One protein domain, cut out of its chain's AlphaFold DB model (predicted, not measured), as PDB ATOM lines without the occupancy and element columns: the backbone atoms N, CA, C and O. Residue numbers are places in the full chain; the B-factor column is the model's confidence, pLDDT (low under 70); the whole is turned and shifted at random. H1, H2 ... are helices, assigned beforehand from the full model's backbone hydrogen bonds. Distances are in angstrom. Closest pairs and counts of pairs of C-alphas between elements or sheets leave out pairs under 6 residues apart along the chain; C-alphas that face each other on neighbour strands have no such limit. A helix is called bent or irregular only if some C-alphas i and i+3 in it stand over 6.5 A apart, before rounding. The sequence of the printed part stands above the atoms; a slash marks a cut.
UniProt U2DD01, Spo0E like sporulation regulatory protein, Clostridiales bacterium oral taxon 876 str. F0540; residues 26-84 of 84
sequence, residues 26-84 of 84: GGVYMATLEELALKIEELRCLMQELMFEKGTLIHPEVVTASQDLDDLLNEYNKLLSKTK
ATOM      1  N   GLY A  26      99.809 256.524 216.458       43.56
ATOM      2  CA  GLY A  26     101.140 255.955 216.243       43.56
ATOM      3  C   GLY A  26     101.348 254.484 216.596       43.56
ATOM      4  O   GLY A  26     101.933 254.180 217.629       43.56
ATOM      5  N   GLY A  27     101.013 253.582 215.673       40.56
ATOM      6  CA  GLY A  27     101.494 252.201 215.717       40.56
ATOM      7  C   GLY A  27     100.828 251.316 214.673       40.56
ATOM      8  O   GLY A  27      99.670 250.944 214.821       40.56
ATOM      9  N   VAL A  28     101.561 250.962 213.615       40.84
ATOM     10  CA  VAL A  28     101.116 250.023 212.572       40.84
ATOM     11  C   VAL A  28     101.164 248.607 213.137       40.84
ATOM     12  O   VAL A  28     102.147 247.908 212.940       40.84
ATOM     13  N   TYR A  29     100.133 248.208 213.882       49.88
ATOM     14  CA  TYR A  29      99.941 246.818 214.308       49.88
ATOM     15  C   TYR A  29      98.471 246.446 214.540       49.88
ATOM     16  O   TYR A  29      98.238 245.525 215.302       49.88
ATOM     17  N   MET A  30      97.459 247.099 213.953       40.69
ATOM     18  CA  MET A  30      96.065 246.778 214.310       40.69
ATOM     19  C   MET A  30      95.072 246.771 213.144       40.69
ATOM     20  O   MET A  30      94.363 247.737 212.912       40.69
ATOM     21  N   ALA A  31      94.998 245.618 212.479       50.69
ATOM     22  CA  ALA A  31      93.793 245.106 211.822       50.69
ATOM     23  C   ALA A  31      93.105 244.042 212.732       50.69
ATOM     24  O   ALA A  31      92.815 242.929 212.312       50.69
ATOM     25  N   THR A  32      93.025 244.292 214.051       67.44
ATOM     26  CA  THR A  32      93.260 243.268 215.111       67.44
ATOM     27  C   THR A  32      92.093 242.813 215.981       67.44
ATOM     28  O   THR A  32      92.111 241.686 216.459       67.44
ATOM     29  N   LEU A  33      91.130 243.659 216.306       67.25
ATOM     30  CA  LEU A  33      90.035 243.311 217.226       67.25
ATOM     31  C   LEU A  33      88.936 244.361 217.094       67.25
ATOM     32  O   LEU A  33      87.756 244.040 217.010       67.25
ATOM     33  N   GLU A  34      89.364 245.617 216.980       72.12
ATOM     34  CA  GLU A  34      88.530 246.785 216.707       72.12
ATOM     35  C   GLU A  34      87.822 246.675 215.351       72.12
ATOM     36  O   GLU A  34      86.621 246.905 215.273       72.12
ATOM     37  N   GLU A  35      88.510 246.228 214.296       75.75
ATOM     38  CA  GLU A  35      87.879 245.985 212.988       75.75
ATOM     39  C   GLU A  35      86.809 244.888 213.045       75.75
ATOM     40  O   GLU A  35      85.769 244.986 212.395       75.75
ATOM     41  N   LEU A  36      87.046 243.844 213.844       74.25
ATOM     42  CA  LEU A  36      86.074 242.774 214.031       74.25
ATOM     43  C   LEU A  36      84.870 243.269 214.846       74.25
ATOM     44  O   LEU A  36      83.734 242.953 214.511       74.25
ATOM     45  N   ALA A  37      85.111 244.095 215.869       76.25
ATOM     46  CA  ALA A  37      84.058 244.750 216.641       76.25
ATOM     47  C   ALA A  37      83.194 245.678 215.773       76.25
ATOM     48  O   ALA A  37      81.971 245.668 215.910       76.25
ATOM     49  N   LEU A  38      83.804 246.430 214.849       80.06
ATOM     50  CA  LEU A  38      83.081 247.270 213.891       80.06
ATOM     51  C   LEU A  38      82.173 246.431 212.985       80.06
ATOM     52  O   LEU A  38      80.984 246.723 212.882       80.06
ATOM     53  N   LYS A  39      82.687 245.338 212.408       78.94
ATOM     54  CA  LYS A  39      81.888 244.428 211.567       78.94
ATOM     55  C   LYS A  39      80.736 243.766 212.323       78.94
ATOM     56  O   LYS A  39      79.656 243.595 211.767       78.94
ATOM     57  N   ILE A  40      80.956 243.402 213.587       77.25
ATOM     58  CA  ILE A  40      79.908 242.859 214.464       77.25
ATOM     59  C   ILE A  40      78.782 243.882 214.635       77.25
ATOM     60  O   ILE A  40      77.611 243.513 214.560       77.25
ATOM     61  N   GLU A  41      79.110 245.158 214.838       81.12
ATOM     62  CA  GLU A  41      78.093 246.199 215.002       81.12
ATOM     63  C   GLU A  41      77.364 246.518 213.690       81.12
ATOM     64  O   GLU A  41      76.138 246.620 213.681       81.12
ATOM     65  N   GLU A  42      78.075 246.575 212.562       79.81
ATOM     66  CA  GLU A  42      77.465 246.732 211.232       79.81
ATOM     67  C   GLU A  42      76.471 245.603 210.926       79.81
ATOM     68  O   GLU A  42      75.336 245.857 210.510       79.81
ATOM     69  N   LEU A  43      76.857 244.352 211.192       76.00
ATOM     70  CA  LEU A  43      76.006 243.191 210.941       76.00
ATOM     71  C   LEU A  43      74.806 243.132 211.899       76.00
ATOM     72  O   LEU A  43      73.711 242.738 211.497       76.00
ATOM     73  N   ARG A  44      74.966 243.590 213.148       79.38
ATOM     74  CA  ARG A  44      73.847 243.756 214.092       79.38
ATOM     75  C   ARG A  44      72.830 244.780 213.596       79.38
ATOM     76  O   ARG A  44      71.633 244.531 213.740       79.38
ATOM     77  N   CYS A  45      73.280 245.895 213.022       79.31
ATOM     78  CA  CYS A  45      72.399 246.899 212.424       79.31
ATOM     79  C   CYS A  45      71.641 246.327 211.219       79.31
ATOM     80  O   CYS A  45      70.413 246.385 211.192       79.31
ATOM     81  N   LEU A  46      72.345 245.675 210.291       77.31
ATOM     82  CA  LEU A  46      71.739 245.011 209.130       77.31
ATOM     83  C   LEU A  46      70.698 243.960 209.531       77.31
ATOM     84  O   LEU A  46      69.606 243.910 208.971       77.31
ATOM     85  N   MET A  47      70.995 243.141 210.540       74.12
ATOM     86  CA  MET A  47      70.048 242.143 211.034       74.12
ATOM     87  C   MET A  47      68.790 242.797 211.626       74.12
ATOM     88  O   MET A  47      67.687 242.296 211.418       74.12
ATOM     89  N   GLN A  48      68.923 243.929 212.324       75.50
ATOM     90  CA  GLN A  48      67.772 244.681 212.834       75.50
ATOM     91  C   GLN A  48      66.916 245.268 211.707       75.50
ATOM     92  O   GLN A  48      65.688 245.211 211.791       75.50
ATOM     93  N   GLU A  49      67.541 245.784 210.649       78.94
ATOM     94  CA  GLU A  49      66.844 246.269 209.455       78.94
ATOM     95  C   GLU A  49      66.095 245.135 208.751       78.94
ATOM     96  O   GLU A  49      64.896 245.257 208.500       78.94
ATOM     97  N   LEU A  50      66.747 243.988 208.535       71.81
ATOM     98  CA  LEU A  50      66.125 242.803 207.940       71.81
ATOM     99  C   LEU A  50      64.969 242.278 208.796       71.81
ATOM    100  O   LEU A  50      63.917 241.914 208.275       71.81
ATOM    101  N   MET A  51      65.116 242.271 210.118       74.25
ATOM    102  CA  MET A  51      64.029 241.898 211.024       74.25
ATOM    103  C   MET A  51      62.833 242.849 210.918       74.25
ATOM    104  O   MET A  51      61.687 242.400 210.996       74.25
ATOM    105  N   PHE A  52      63.091 244.147 210.753       80.50
ATOM    106  CA  PHE A  52      62.050 245.156 210.586       80.50
ATOM    107  C   PHE A  52      61.360 245.040 209.221       80.50
ATOM    108  O   PHE A  52      60.134 245.077 209.154       80.50
ATOM    109  N   GLU A  53      62.129 244.843 208.151       75.75
ATOM    110  CA  GLU A  53      61.626 244.733 206.781       75.75
ATOM    111  C   GLU A  53      60.846 243.434 206.555       75.75
ATOM    112  O   GLU A  53      59.750 243.443 205.995       75.75
ATOM    113  N   LYS A  54      61.393 242.297 207.000       74.62
ATOM    114  CA  LYS A  54      60.795 240.979 206.758       74.62
ATOM    115  C   LYS A  54      59.688 240.642 207.754       74.62
ATOM    116  O   LYS A  54      58.907 239.729 207.501       74.62
ATOM    117  N   GLY A  55      59.627 241.328 208.899       72.19
ATOM    118  CA  GLY A  55      58.587 241.157 209.922       72.19
ATOM    119  C   GLY A  55      58.580 239.796 210.630       72.19
ATOM    120  O   GLY A  55      57.743 239.562 211.503       72.19
ATOM    121  N   THR A  56      59.503 238.890 210.284       70.75
ATOM    122  CA  THR A  56      59.640 237.561 210.892       70.75
ATOM    123  C   THR A  56      61.111 237.237 211.145       70.75
ATOM    124  O   THR A  56      61.965 237.455 210.288       70.75
ATOM    125  N   LEU A  57      61.394 236.664 212.315       71.31
ATOM    126  CA  LEU A  57      62.745 236.266 212.733       71.31
ATOM    127  C   LEU A  57      63.251 234.997 212.034       71.31
ATOM    128  O   LEU A  57      64.444 234.729 212.034       71.31
ATOM    129  N   ILE A  58      62.339 234.207 211.465       75.94
ATOM    130  CA  ILE A  58      62.650 232.947 210.777       75.94
ATOM    131  C   ILE A  58      62.880 233.151 209.279       75.94
ATOM    132  O   ILE A  58      63.008 232.178 208.536       75.94
ATOM    133  N   HIS A  59      62.883 234.405 208.819       77.25
ATOM    134  CA  HIS A  59      63.177 234.694 207.430       77.25
ATOM    135  C   HIS A  59      64.604 234.217 207.119       77.25
ATOM    136  O   HIS A  59      65.511 234.549 207.885       77.25
ATOM    137  N   PRO A  60      64.831 233.482 206.015       76.56
ATOM    138  CA  PRO A  60      66.138 232.908 205.703       76.56
ATOM    139  C   PRO A  60      67.284 233.924 205.767       76.56
ATOM    140  O   PRO A  60      68.316 233.633 206.349       76.56
ATOM    141  N   GLU A  61      67.070 235.146 205.275       72.56
ATOM    142  CA  GLU A  61      68.070 236.228 205.324       72.56
ATOM    143  C   GLU A  61      68.403 236.694 206.752       72.56
ATOM    144  O   GLU A  61      69.557 236.987 207.047       72.56
ATOM    145  N   VAL A  62      67.414 236.728 207.654       72.25
ATOM    146  CA  VAL A  62      67.628 237.075 209.071       72.25
ATOM    147  C   VAL A  62      68.387 235.952 209.776       72.25
ATOM    148  O   VAL A  62      69.280 236.214 210.578       72.25
ATOM    149  N   VAL A  63      68.063 234.698 209.449       77.88
ATOM    150  CA  VAL A  63      68.750 233.519 209.989       77.88
ATOM    151  C   VAL A  63      70.205 233.480 209.525       77.88
ATOM    152  O   VAL A  63      71.086 233.294 210.358       77.88
ATOM    153  N   THR A  64      70.473 233.714 208.237       79.56
ATOM    154  CA  THR A  64      71.840 233.786 207.701       79.56
ATOM    155  C   THR A  64      72.634 234.914 208.360       79.56
ATOM    156  O   THR A  64      73.714 234.663 208.880       79.56
ATOM    157  N   ALA A  65      72.072 236.125 208.445       72.38
ATOM    158  CA  ALA A  65      72.737 237.250 209.108       72.38
ATOM    159  C   ALA A  65      73.039 236.969 210.593       72.38
ATOM    160  O   ALA A  65      74.073 237.388 211.111       72.38
ATOM    161  N   SER A  66      72.161 236.229 211.281       76.88
ATOM    162  CA  SER A  66      72.392 235.798 212.663       76.88
ATOM    163  C   SER A  66      73.526 234.779 212.779       76.88
ATOM    164  O   SER A  66      74.268 234.824 213.758       76.88
ATOM    165  N   GLN A  67      73.656 233.861 211.821       79.19
ATOM    166  CA  GLN A  67      74.732 232.867 211.802       79.19
ATOM    167  C   GLN A  67      76.088 233.528 211.537       79.19
ATOM    168  O   GLN A  67      77.043 233.281 212.269       79.19
ATOM    169  N   ASP A  68      76.140 234.444 210.570       80.00
ATOM    170  CA  ASP A  68      77.349 235.210 210.249       80.00
ATOM    171  C   ASP A  68      77.810 236.067 211.448       80.00
ATOM    172  O   ASP A  68      79.008 236.215 211.709       80.00
ATOM    173  N   LEU A  69      76.861 236.600 212.227       77.81
ATOM    174  CA  LEU A  69      77.146 237.356 213.448       77.81
ATOM    175  C   LEU A  69      77.741 236.473 214.548       77.81
ATOM    176  O   LEU A  69      78.697 236.886 215.211       77.81
ATOM    177  N   ASP A  70      77.199 235.271 214.735       80.12
ATOM    178  CA  ASP A  70      77.727 234.303 215.696       80.12
ATOM    179  C   ASP A  70      79.160 233.881 215.337       80.12
ATOM    180  O   ASP A  70      80.021 233.792 216.219       80.12
ATOM    181  N   ASP A  71      79.461 233.684 214.053       82.75
ATOM    182  CA  ASP A  71      80.808 233.341 213.591       82.75
ATOM    183  C   ASP A  71      81.820 234.464 213.861       82.75
ATOM    184  O   ASP A  71      82.905 234.204 214.399       82.75
ATOM    185  N   LEU A  72      81.446 235.720 213.597       75.81
ATOM    186  CA  LEU A  72      82.282 236.886 213.908       75.81
ATOM    187  C   LEU A  72      82.515 237.049 215.417       75.81
ATOM    188  O   LEU A  72      83.638 237.320 215.848       75.81
ATOM    189  N   LEU A  73      81.487 236.842 216.244       79.62
ATOM    190  CA  LEU A  73      81.616 236.872 217.706       79.62
ATOM    191  C   LEU A  73      82.540 235.758 218.217       79.62
ATOM    192  O   LEU A  73      83.338 235.970 219.134       79.62
ATOM    193  N   ASN A  74      82.468 234.572 217.615       83.56
ATOM    194  CA  ASN A  74      83.355 233.461 217.941       83.56
ATOM    195  C   ASN A  74      84.811 233.765 217.573       83.56
ATOM    196  O   ASN A  74      85.723 233.436 218.337       83.56
ATOM    197  N   GLU A  75      85.050 234.398 216.429       80.69
ATOM    198  CA  GLU A  75      86.385 234.835 216.024       80.69
ATOM    199  C   GLU A  75      86.927 235.939 216.944       80.69
ATOM    200  O   GLU A  75      88.060 235.828 217.424       80.69
ATOM    201  N   TYR A  76      86.092 236.915 217.311       78.31
ATOM    202  CA  TYR A  76      86.421 237.944 218.303       78.31
ATOM    203  C   TYR A  76      86.858 237.315 219.630       78.31
ATOM    204  O   TYR A  76      87.916 237.637 220.170       78.31
ATOM    205  N   ASN A  77      86.072 236.361 220.136       79.94
ATOM    206  CA  ASN A  77      86.350 235.669 221.392       79.94
ATOM    207  C   ASN A  77      87.641 234.843 221.329       79.94
ATOM    208  O   ASN A  77      88.410 234.830 222.293       79.94
ATOM    209  N   LYS A  78      87.923 234.183 220.197       83.88
ATOM    210  CA  LYS A  78      89.189 233.463 219.983       83.88
ATOM    211  C   LYS A  78      90.378 234.416 220.031       83.88
ATOM    212  O   LYS A  78      91.368 234.098 220.688       83.88
ATOM    213  N   LEU A  79      90.292 235.566 219.366       80.00
ATOM    214  CA  LEU A  79      91.350 236.576 219.382       80.00
ATOM    215  C   LEU A  79      91.545 237.145 220.788       80.00
ATOM    216  O   LEU A  79      92.664 237.146 221.290       80.00
ATOM    217  N   LEU A  80      90.458 237.499 221.474       76.25
ATOM    218  CA  LEU A  80      90.495 237.984 222.853       76.25
ATOM    219  C   LEU A  80      91.128 236.964 223.815       76.25
ATOM    220  O   LEU A  80      91.885 237.342 224.706       76.25
ATOM    221  N   SER A  81      90.857 235.669 223.623       77.94
ATOM    222  CA  SER A  81      91.417 234.595 224.456       77.94
ATOM    223  C   SER A  81      92.924 234.392 224.280       77.94
ATOM    224  O   SER A  81      93.569 233.894 225.195       77.94
ATOM    225  N   LYS A  82      93.491 234.783 223.131       73.94
ATOM    226  CA  LYS A  82      94.934 234.697 222.846       73.94
ATOM    227  C   LYS A  82      95.723 235.892 223.380       73.94
ATOM    228  O   LYS A  82      96.943 235.813 223.477       73.94
ATOM    229  N   THR A  83      95.036 236.987 223.687       61.19
ATOM    230  CA  THR A  83      95.625 238.224 224.221       61.19
ATOM    231  C   THR A  83      95.645 238.237 225.758       61.19
ATOM    232  O   THR A  83      96.123 239.199 226.355       61.19
ATOM    233  N   LYS A  84      95.108 237.191 226.401       46.97
ATOM    234  CA  LYS A  84      95.042 237.006 227.857       46.97
ATOM    235  C   LYS A  84      96.191 236.138 228.359       46.97
ATOM    236  O   LYS A  84      96.683 236.442 229.465       46.97
TER     237      LYS A  84
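What this domain is: This is residues 26 to 84 of the 84 residues of the protein "Spo0E like sporulation regulatory protein" of Clostridiales bacterium oral taxon 876 str. F0540 (UniProt U2DD01). This is a helical hairpin: two long helices of similar length, H1 and H2, lie side by side, run opposite ways and are joined at one end by a tight turn. At the other end, residues 26 to 31, ahead of H1, stick out as a free tail. The printed part has 59 residues with two named helices, H1 then H2 along the chain, and no named strand; its class is all helix. It is loose, with a radius of gyration of the C-alphas of 14.1 A, and flat, spanning 44 by 23 by 12 A.

How they stand to each other: Start at Gly 26 and pass residues 26 to 31, which stand free, to reach H1, residues 34 to 54. A tight link of 5 residues then leads you to H2, residues 60 to 82. H1 and H2 touch, with 17 pairs of C-alphas within 8 A. Look for their closest C-alphas at Met 47 and Ala 65, 5.9 A apart. The two form a helical hairpin, at a shallow tilt of 18 degrees, opposite ways, with their centres 11.2 A apart. In both H1 and H2, every O i to N i+4 pair is within hydrogen-bond range.

Where its parts are: Find C-alpha 34 at (88.530, 246.785, 216.707); from there H1 runs 30.0 A to C-alpha 54 at (60.795, 240.979, 206.758). H2, the longest helix with 23 residues, begins at C-alpha 60 and runs 33.6 A to C-alpha 82 at (94.934, 234.697, 222.846). Neither helix is bent.

The domain as a whole: The two C-alphas farthest apart are those of Gly 26 and Thr 56, at 45.7 A. The printed part has no cut and ends at Lys 84, the chain's last residue. In the B-factor column you will find a mean pLDDT of 72.7 for the printed part of this model, with residues 26 to 33 and 83 to 84 under 70.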